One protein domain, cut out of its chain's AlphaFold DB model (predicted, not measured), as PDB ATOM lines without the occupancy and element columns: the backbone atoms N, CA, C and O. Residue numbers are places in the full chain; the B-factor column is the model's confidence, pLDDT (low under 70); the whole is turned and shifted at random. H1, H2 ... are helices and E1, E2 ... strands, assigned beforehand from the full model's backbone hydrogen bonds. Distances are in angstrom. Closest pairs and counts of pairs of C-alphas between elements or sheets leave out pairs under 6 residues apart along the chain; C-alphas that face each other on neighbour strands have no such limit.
ATOM      1  N   SER A  17     226.614 287.945 259.680       67.06
ATOM      2  CA  SER A  17     226.206 288.032 261.086       67.06
ATOM      3  C   SER A  17     227.274 287.480 262.028       67.06
ATOM      4  O   SER A  17     227.110 287.507 263.244       67.06
ATOM      5  N   LEU A  18     228.375 286.966 261.478       79.06
ATOM      6  CA  LEU A  18     229.470 286.378 262.219       79.06
ATOM      7  C   LEU A  18     230.795 286.951 261.715       79.06
ATOM      8  O   LEU A  18     231.393 286.470 260.756       79.06
ATOM      9  N   LEU A  19     231.275 287.996 262.381       88.00
ATOM     10  CA  LEU A  19     232.560 288.598 262.040       88.00
ATOM     11  C   LEU A  19     233.697 287.737 262.616       88.00
ATOM     12  O   LEU A  19     233.660 287.409 263.803       88.00
ATOM     13  N   PRO A  20     234.723 287.361 261.834       91.06
ATOM     14  CA  PRO A  20     235.845 286.589 262.355       91.06
ATOM     15  C   PRO A  20     236.697 287.432 263.314       91.06
ATOM     16  O   PRO A  20     236.814 288.651 263.184       91.06
ATOM     17  N   CYS A  21     237.348 286.780 264.276       93.81
ATOM     18  CA  CYS A  21     238.378 287.433 265.076       93.81
ATOM     19  C   CYS A  21     239.660 287.607 264.243       93.81
ATOM     20  O   CYS A  21     240.255 286.633 263.791       93.81
ATOM     21  N   GLU A  22     240.161 288.836 264.118       92.69
ATOM     22  CA  GLU A  22     241.329 289.180 263.282       92.69
ATOM     23  C   GLU A  22     242.677 289.004 264.014       92.69
ATOM     24  O   GLU A  22     243.704 289.594 263.671       92.69
ATOM     25  N   GLY A  23     242.698 288.211 265.085       89.75
ATOM     26  CA  GLY A  23     243.922 287.888 265.812       89.75
ATOM     27  C   GLY A  23     244.824 286.944 265.014       89.75
ATOM     28  O   GLY A  23     244.455 285.806 264.759       89.75
ATOM     29  N   VAL A  24     246.061 287.352 264.713       87.81
ATOM     30  CA  VAL A  24     247.043 286.543 263.947       87.81
ATOM     31  C   VAL A  24     247.368 285.167 264.561       87.81
ATOM     32  O   VAL A  24     247.943 284.295 263.910       87.81
ATOM     33  N   HIS A  25     247.044 284.955 265.837       88.62
ATOM     34  CA  HIS A  25     247.241 283.678 266.528       88.62
ATOM     35  C   HIS A  25     245.938 283.068 267.051       88.62
ATOM     36  O   HIS A  25     245.992 282.210 267.936       88.62
ATOM     37  N   HIS A  26     244.797 283.502 266.509       93.69
ATOM     38  CA  HIS A  26     243.474 283.064 266.930       93.69
ATOM     39  C   HIS A  26     243.319 281.542 266.860       93.69
ATOM     40  O   HIS A  26     243.114 280.905 267.888       93.69
ATOM     41  N   ASP A  27     243.583 280.946 265.695       94.06
ATOM     42  CA  ASP A  27     243.431 279.500 265.458       94.06
ATOM     43  C   ASP A  27     244.347 278.632 266.331       94.06
ATOM     44  O   ASP A  27     244.155 277.425 266.471       94.06
ATOM     45  N   ARG A  28     245.380 279.242 266.923       93.94
ATOM     46  CA  ARG A  28     246.336 278.571 267.812       93.94
ATOM     47  C   ARG A  28     245.986 278.732 269.292       93.94
ATOM     48  O   ARG A  28     246.705 278.181 270.122       93.94
ATOM     49  N   GLY A  29     244.961 279.519 269.625       92.00
ATOM     50  CA  GLY A  29     244.544 279.802 271.002       92.00
ATOM     51  C   GLY A  29     245.606 280.531 271.829       92.00
ATOM     52  O   GLY A  29     245.654 280.414 273.052       92.00
ATOM     53  N   LEU A  30     246.533 281.239 271.174       90.25
ATOM     54  CA  LEU A  30     247.610 281.939 271.876       90.25
ATOM     55  C   LEU A  30     247.153 283.324 272.320       90.25
ATOM     56  O   LEU A  30     246.197 283.882 271.796       90.25
ATOM     57  N   SER A  31     247.860 283.904 273.288       89.31
ATOM     58  CA  SER A  31     247.612 285.279 273.739       89.31
ATOM     59  C   SER A  31     246.175 285.524 274.239       89.31
ATOM     60  O   SER A  31     245.689 286.651 274.189       89.31
ATOM     61  N   GLY A  32     245.505 284.491 274.755       92.69
ATOM     62  CA  GLY A  32     244.147 284.595 275.296       92.69
ATOM     63  C   GLY A  32     243.034 284.508 274.251       92.69
ATOM     64  O   GLY A  32     241.912 284.880 274.559       92.69
ATOM     65  N   HIS A  33     243.320 284.054 273.029       96.25
ATOM     66  CA  HIS A  33     242.277 283.703 272.063       96.25
ATOM     67  C   HIS A  33     241.634 282.345 272.389       96.25
ATOM     68  O   HIS A  33     242.324 281.439 272.858       96.25
ATOM     69  N   ASP A  34     240.349 282.192 272.067       96.19
ATOM     70  CA  ASP A  34     239.667 280.898 271.966       96.19
ATOM     71  C   ASP A  34     239.429 280.595 270.474       96.19
ATOM     72  O   ASP A  34     238.662 281.320 269.847       96.19
ATOM     73  N   PRO A  35     240.057 279.553 269.889       95.62
ATOM     74  CA  PRO A  35     239.902 279.221 268.471       95.62
ATOM     75  C   PRO A  35     238.458 278.961 268.020       95.62
ATOM     76  O   PRO A  35     238.184 279.037 266.824       95.62
ATOM     77  N   ALA A  36     237.555 278.605 268.942       94.44
ATOM     78  CA  ALA A  36     236.151 278.338 268.636       94.44
ATOM     79  C   ALA A  36     235.275 279.604 268.653       94.44
ATOM     80  O   ALA A  36     234.097 279.543 268.298       94.44
ATOM     81  N   GLU A  37     235.823 280.740 269.084       93.88
ATOM     82  CA  GLU A  37     235.079 281.976 269.277       93.88
ATOM     83  C   GLU A  37     235.131 282.868 268.026       93.88
ATOM     84  O   GLU A  37     236.126 282.936 267.310       93.88
ATOM     85  N   SER A  38     234.042 283.582 267.746       92.94
ATOM     86  CA  SER A  38     234.015 284.605 266.694       92.94
ATOM     87  C   SER A  38     234.408 285.978 267.243       92.94
ATOM     88  O   SER A  38     234.610 286.168 268.443       92.94
ATOM     89  N   GLY A  39     234.535 286.959 266.358       93.31
ATOM     90  CA  GLY A  39     234.698 288.354 266.735       93.31
ATOM     91  C   GLY A  39     233.492 288.860 267.523       93.31
ATOM     92  O   GLY A  39     232.362 288.780 267.054       93.31
ATOM     93  N   GLY A  40     233.739 289.397 268.718       93.56
ATOM     94  CA  GLY A  40     232.695 289.947 269.593       93.56
ATOM     95  C   GLY A  40     232.888 291.427 269.922       93.56
ATOM     96  O   GLY A  40     231.989 292.069 270.460       93.56
ATOM     97  N   TYR A  41     234.058 291.986 269.612       95.25
ATOM     98  CA  TYR A  41     234.403 293.362 269.945       95.25
ATOM     99  C   TYR A  41     235.219 294.019 268.840       95.25
ATOM    100  O   TYR A  41     236.185 293.440 268.347       95.25
ATOM    101  N   MET A  42     234.916 295.282 268.549       94.12
ATOM    102  CA  MET A  42     235.849 296.178 267.877       94.12
ATOM    103  C   MET A  42     236.772 296.807 268.922       94.12
ATOM    104  O   MET A  42     236.315 297.437 269.881       94.12
ATOM    105  N   VAL A  43     238.082 296.656 268.732       93.88
ATOM    106  CA  VAL A  43     239.087 297.231 269.631       93.88
ATOM    107  C   VAL A  43     239.709 298.464 268.991       93.88
ATOM    108  O   VAL A  43     240.320 298.381 267.926       93.88
ATOM    109  N   ILE A  44     239.598 299.610 269.658       93.62
ATOM    110  CA  ILE A  44     240.129 300.891 269.188       93.62
ATOM    111  C   ILE A  44     241.341 301.263 270.035       93.62
ATOM    112  O   ILE A  44     241.264 301.374 271.260       93.62
ATOM    113  N   SER A  45     242.476 301.441 269.366       91.75
ATOM    114  CA  SER A  45     243.720 301.890 269.978       91.75
ATOM    115  C   SER A  45     243.708 303.406 270.193       91.75
ATOM    116  O   SER A  45     243.262 304.126 269.297       91.75
ATOM    117  N   PRO A  46     244.270 303.918 271.305       93.50
ATOM    118  CA  PRO A  46     244.322 305.360 271.568       93.50
ATOM    119  C   PRO A  46     245.209 306.141 270.587       93.50
ATOM    120  O   PRO A  46     245.105 307.359 270.509       93.50
ATOM    121  N   CYS A  47     246.096 305.465 269.847       93.44
ATOM    122  CA  CYS A  47     247.026 306.111 268.919       93.44
ATOM    123  C   CYS A  47     246.601 306.008 267.450       93.44
ATOM    124  O   CYS A  47     246.549 307.017 266.758       93.44
ATOM    125  N   CYS A  48     246.329 304.799 266.951       87.94
ATOM    126  CA  CYS A  48     246.121 304.559 265.519       87.94
ATOM    127  C   CYS A  48     244.650 304.365 265.131       87.94
ATOM    128  O   CYS A  48     244.371 304.123 263.961       87.94
ATOM    129  N   GLY A  49     243.720 304.477 266.085       84.38
ATOM    130  CA  GLY A  49     242.295 304.262 265.843       84.38
ATOM    131  C   GLY A  49     241.902 302.778 265.861       84.38
ATOM    132  O   GLY A  49     242.530 301.992 266.582       84.38
ATOM    133  N   PRO A  50     240.832 302.389 265.136       79.00
ATOM    134  CA  PRO A  50     240.333 301.016 265.107       79.00
ATOM    135  C   PRO A  50     241.450 300.056 264.720       79.00
ATOM    136  O   PRO A  50     242.094 300.223 263.685       79.00
ATOM    137  N   LYS A  51     241.733 299.099 265.602       70.62
ATOM    138  CA  LYS A  51     242.884 298.217 265.456       70.62
ATOM    139  C   LYS A  51     242.480 296.933 264.745       70.62
ATOM    140  O   LYS A  51     243.158 296.582 263.793       70.62
ATOM    141  N   VAL A  52     241.437 296.258 265.238       84.62
ATOM    142  CA  VAL A  52     240.946 294.956 264.751       84.62
ATOM    143  C   VAL A  52     239.652 294.544 265.474       84.62
ATOM    144  O   VAL A  52     239.389 295.001 266.595       84.62
ATOM    145  N   ILE A  53     238.899 293.620 264.876       93.44
ATOM    146  CA  ILE A  53     237.872 292.812 265.549       93.44
ATOM    147  C   ILE A  53     238.550 291.701 266.363       93.44
ATOM    148  O   ILE A  53     239.451 291.020 265.872       93.44
ATOM    149  N   GLN A  54     238.148 291.508 267.619       94.69
ATOM    150  CA  GLN A  54     238.692 290.483 268.516       94.69
ATOM    151  C   GLN A  54     237.571 289.666 269.176       94.69
ATOM    152  O   GLN A  54     236.484 290.185 269.440       94.69
ATOM    153  N   CYS A  55     237.849 288.393 269.469       95.75
ATOM    154  CA  CYS A  55     236.978 287.539 270.278       95.75
ATOM    155  C   CYS A  55     236.925 288.010 271.748       95.75
ATOM    156  O   CYS A  55     237.839 288.715 272.203       95.75
ATOM    157  N   ALA A  56     235.871 287.665 272.501       95.88
ATOM    158  CA  ALA A  56     235.700 288.164 273.870       95.88
ATOM    159  C   ALA A  56     236.817 287.676 274.795       95.88
ATOM    160  O   ALA A  56     237.383 288.487 275.534       95.88
ATOM    161  N   SER A  57     237.216 286.407 274.674       96.38
ATOM    162  CA  SER A  57     238.310 285.822 275.462       96.38
ATOM    163  C   SER A  57     239.597 286.648 275.354       96.38
ATOM    164  O   SER A  57     240.273 286.938 276.347       96.38
ATOM    165  N   ARG A  58     239.904 287.126 274.140       95.62
ATOM    166  CA  ARG A  58     241.071 287.973 273.898       95.62
ATOM    167  C   ARG A  58     240.911 289.351 274.513       95.62
ATOM    168  O   ARG A  58     241.873 289.865 275.083       95.62
ATOM    169  N   VAL A  59     239.733 289.959 274.398       95.81
ATOM    170  CA  VAL A  59     239.452 291.258 275.020       95.81
ATOM    171  C   VAL A  59     239.582 291.185 276.538       95.81
ATOM    172  O   VAL A  59     240.173 292.088 277.132       95.81
ATOM    173  N   ASP A  60     239.129 290.106 277.165       96.50
ATOM    174  CA  ASP A  60     239.277 289.915 278.607       96.50
ATOM    175  C   ASP A  60     240.750 289.781 279.009       96.50
ATOM    176  O   ASP A  60     241.205 290.463 279.934       96.50
ATOM    177  N   ALA A  61     241.539 289.014 278.249       95.06
ATOM    178  CA  ALA A  61     242.989 288.943 278.442       95.06
ATOM    179  C   ALA A  61     243.674 290.310 278.239       95.06
ATOM    180  O   ALA A  61     244.582 290.680 278.989       95.06
ATOM    181  N   MET A  62     243.232 291.091 277.249       94.56
ATOM    182  CA  MET A  62     243.732 292.443 277.006       94.56
ATOM    183  C   MET A  62     243.427 293.360 278.191       94.56
ATOM    184  O   MET A  62     244.350 294.011 278.676       94.56
ATOM    185  N   ARG A  63     242.186 293.371 278.696       95.12
ATOM    186  CA  ARG A  63     241.718 294.232 279.800       95.12
ATOM    187  C   ARG A  63     242.560 294.110 281.069       95.12
ATOM    188  O   ARG A  63     242.801 295.116 281.731       95.12
ATOM    189  N   VAL A  64     243.052 292.913 281.377       95.31
ATOM    190  CA  VAL A  64     243.849 292.657 282.590       95.31
ATOM    191  C   VAL A  64     245.364 292.782 282.387       95.31
ATOM    192  O   VAL A  64     246.113 292.708 283.356       95.31
ATOM    193  N   SER A  65     245.837 292.995 281.155       93.06
ATOM    194  CA  SER A  65     247.278 293.066 280.842       93.06
ATOM    195  C   SER A  65     247.989 294.326 281.359       93.06
ATOM    196  O   SER A  65     249.213 294.340 281.469       93.06
ATOM    197  N   GLY A  66     247.244 295.392 281.668       95.25
ATOM    198  CA  GLY A  66     247.773 296.689 282.107       95.25
ATOM    199  C   GLY A  66     248.331 297.561 280.975       95.25
ATOM    200  O   GLY A  66     247.958 298.731 280.878       95.25
ATOM    201  N   VAL A  67     249.169 296.998 280.100       95.06
ATOM    202  CA  VAL A  67     249.730 297.681 278.922       95.06
ATOM    203  C   VAL A  67     249.630 296.828 277.662       95.06
ATOM    204  O   VAL A  67     249.784 295.607 277.691       95.06
ATOM    205  N   LEU A  68     249.424 297.489 276.525       92.44
ATOM    206  CA  LEU A  68     249.362 296.865 275.209       92.44
ATOM    207  C   LEU A  68     250.266 297.593 274.220       92.44
ATOM    208  O   LEU A  68     250.134 298.798 273.994       92.44
ATOM    209  N   TYR A  69     251.115 296.824 273.544       90.94
ATOM    210  CA  TYR A  69     251.948 297.327 272.460       90.94
ATOM    211  C   TYR A  69     251.132 297.555 271.177       90.94
ATOM    212  O   TYR A  69     250.358 296.700 270.718       90.94
ATOM    213  N   CYS A  70     251.298 298.720 270.558       89.38
ATOM    214  CA  CYS A  70     250.757 299.005 269.237       89.38
ATOM    215  C   CYS A  70     251.819 298.781 268.160       89.38
ATOM    216  O   CYS A  70     252.778 299.534 268.066       89.38
ATOM    217  N   GLY A  71     251.619 297.770 267.305       85.31
ATOM    218  CA  GLY A  71     252.534 297.474 266.198       85.31
ATOM    219  C   GLY A  71     252.651 298.600 265.162       85.31
ATOM    220  O   GLY A  71     253.694 298.722 264.525       85.31
ATOM    221  N   SER A  72     251.621 299.446 265.032       88.69
ATOM    222  CA  SER A  72     251.584 300.544 264.060       88.69
ATOM    223  C   SER A  72     252.413 301.748 264.508       88.69
ATOM    224  O   SER A  72     253.314 302.171 263.790       88.69
ATOM    225  N   CYS A  73     252.157 302.286 265.708       92.69
ATOM    226  CA  CYS A  73     252.928 303.419 266.236       92.69
ATOM    227  C   CYS A  73     254.207 302.992 266.971       92.69
ATOM    228  O   CYS A  73     255.029 303.847 267.285       92.69
ATOM    229  N   ARG A  74     254.378 301.694 267.251       93.25
ATOM    230  CA  ARG A  74     255.509 301.089 267.972       93.25
ATOM    231  C   ARG A  74     255.687 301.539 269.427       93.25
ATOM    232  O   ARG A  74     256.802 301.486 269.940       93.25
ATOM    233  N   HIS A  75     254.603 301.934 270.092       94.50
ATOM    234  CA  HIS A  75     254.600 302.340 271.500       94.50
ATOM    235  C   HIS A  75     253.669 301.471 272.350       94.50
ATOM    236  O   HIS A  75     252.721 300.856 271.851       94.50
ATOM    237  N   GLU A  76     253.956 301.430 273.649       95.69
ATOM    238  CA  GLU A  76     253.073 300.861 274.662       95.69
ATOM    239  C   GLU A  76     252.029 301.893 275.081       95.69
ATOM    240  O   GLU A  76     252.322 303.080 275.220       95.69
ATOM    241  N   HIS A  77     250.808 301.417 275.282       95.50
ATOM    242  CA  HIS A  77     249.684 302.215 275.748       95.50
ATOM    243  C   HIS A  77     249.016 301.502 276.910       95.50
ATOM    244  O   HIS A  77     248.976 300.265 276.931       95.50
ATOM    245  N   LEU A  78     248.471 302.261 277.855       96.75
ATOM    246  CA  LEU A  78     247.727 301.672 278.957       96.75
ATOM    247  C   LEU A  78     246.456 301.041 278.401       96.75
ATOM    248  O   LEU A  78     245.750 301.626 277.581       96.75
ATOM    249  N   THR A  79     246.120 299.851 278.879       95.00
ATOM    250  CA  THR A  79     244.906 299.159 278.445       95.00
ATOM    251  C   THR A  79     243.642 299.979 278.726       95.00
ATOM    252  O   THR A  79     242.686 299.909 277.960       95.00
ATOM    253  N   SER A  80     243.645 300.811 279.772       96.50
ATOM    254  CA  SER A  80     242.544 301.727 280.104       96.50
ATOM    255  C   SER A  80     242.294 302.819 279.059       96.50
ATOM    256  O   SER A  80     241.244 303.451 279.088       96.50
ATOM    257  N   GLU A  81     243.249 303.070 278.163       95.31
ATOM    258  CA  GLU A  81     243.120 304.042 277.071       95.31
ATOM    259  C   GLU A  81     242.501 303.417 275.812       95.31
ATOM    260  O   GLU A  81     242.094 304.134 274.898       95.31
ATOM    261  N   TYR A  82     242.426 302.085 275.743       95.25
ATOM    262  CA  TYR A  82     241.752 301.390 274.651       95.25
ATOM    263  C   TYR A  82     240.240 301.408 274.853       95.25
ATOM    264  O   TYR A  82     239.735 301.271 275.969       95.25
ATOM    265  N   GLN A  83     239.510 301.497 273.744       95.56
ATOM    266  CA  GLN A  83     238.066 301.286 273.743       95.56
ATOM    267  C   GLN A  83     237.758 299.886 273.219       95.56
ATOM    268  O   GLN A  83     238.321 299.443 272.218       95.56
ATOM    269  N   PHE A  84     236.847 299.199 273.902       95.19
ATOM    270  CA  PHE A  84     236.393 297.855 273.561       95.19
ATOM    271  C   PHE A  84     234.893 297.927 273.302       95.19
ATOM    272  O   PHE A  84     234.101 297.903 274.246       95.19
ATOM    273  N   ILE A  85     234.512 298.089 272.038       95.00
ATOM    274  CA  ILE A  85     233.117 298.289 271.643       95.00
ATOM    275  C   ILE A  85     232.507 296.918 271.340       95.00
ATOM    276  O   ILE A  85     232.991 296.262 270.418       95.00
ATOM    277  N   PRO A  86     231.495 296.460 272.100       94.06
ATOM    278  CA  PRO A  86     230.828 295.200 271.807       94.06
ATOM    279  C   PRO A  86     230.131 295.294 270.451       94.06
ATOM    280  O   PRO A  86     229.427 296.265 270.169       94.06
ATOM    281  N   LEU A  87     230.341 294.281 269.618       88.38
ATOM    282  CA  LEU A  87     229.602 294.105 268.379       88.38
ATOM    283  C   LEU A  87     228.283 293.438 268.771       88.38
ATOM    284  O   LEU A  87     228.284 292.325 269.290       88.38
TER     285      LEU A  87
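AT A GLANCE: This is residues 17 to 87 of the 89 residues of an uncharacterized protein of Cryobacterium sp. Sr39 (UniProt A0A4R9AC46). A small three-stranded sheet, E2, E1 and E5, has one short helix, H1, over one of its faces; the little hairpin of E3 and E4 sits at one end of this pair, and a long looping stretch, residues 17 to 40, lies toward the other end. The 71 printed residues hold the named elements in the order E1 E2 H1 E3 E4 E5; the class is mixed, helices and strands, with 30 residues in named elements, under half. Both sheets are antiparallel, the larger in the order E2 - E1 - E5. The whole is compact, with a radius of gyration of the C-alphas of 11.4 A and spans of 30 by 23 by 20 A.

IN THESE COORDINATES: Start at C-alpha 17, (226.206, 288.032, 261.086), and pass residues 17 to 40, which hold no named element. Find C-alpha 41 at (234.403, 293.362, 269.945), where E1, residues 41 to 45, begins its 12.6 A. E2, residues 49 to 54, covers 14.5 A, and H1, residues 56 to 64, covers 12.8 A. Then come E3, residues 67 to 69, 6.8 A, and E4, residues 76 to 78, 6.9 A. E5, residues 83 to 86, runs 9.7 A to C-alpha 86 at (230.828, 295.200, 271.807).

HOW THE PARTS SIT: E1 and E2 form a hairpin; look for N 43 and O 52, 3.0 A apart. On the other side of E1, E5 is antiparallel to it, with N 42 and O 85 at 2.9 A. H1 is on this sheet at a height of 10.2 A, over E1 and only just over E5, with 3 C-alphas; its closest C-alpha pair with E1 is Tyr 41 and Ala 56, 6.6 A. In H1 every O i to N i+4 pair is within hydrogen-bond range. E3 and E4 form a hairpin, with N 68 and O 77 at 2.8 A; E4 and H1 are apart.

THE WHOLE: The C-alphas farthest apart, of Ser 17 and His 75, are 33.5 A from each other. The printed part has no cut, and no link is long. Of the printed residues, residue 17 has a pLDDT under 70.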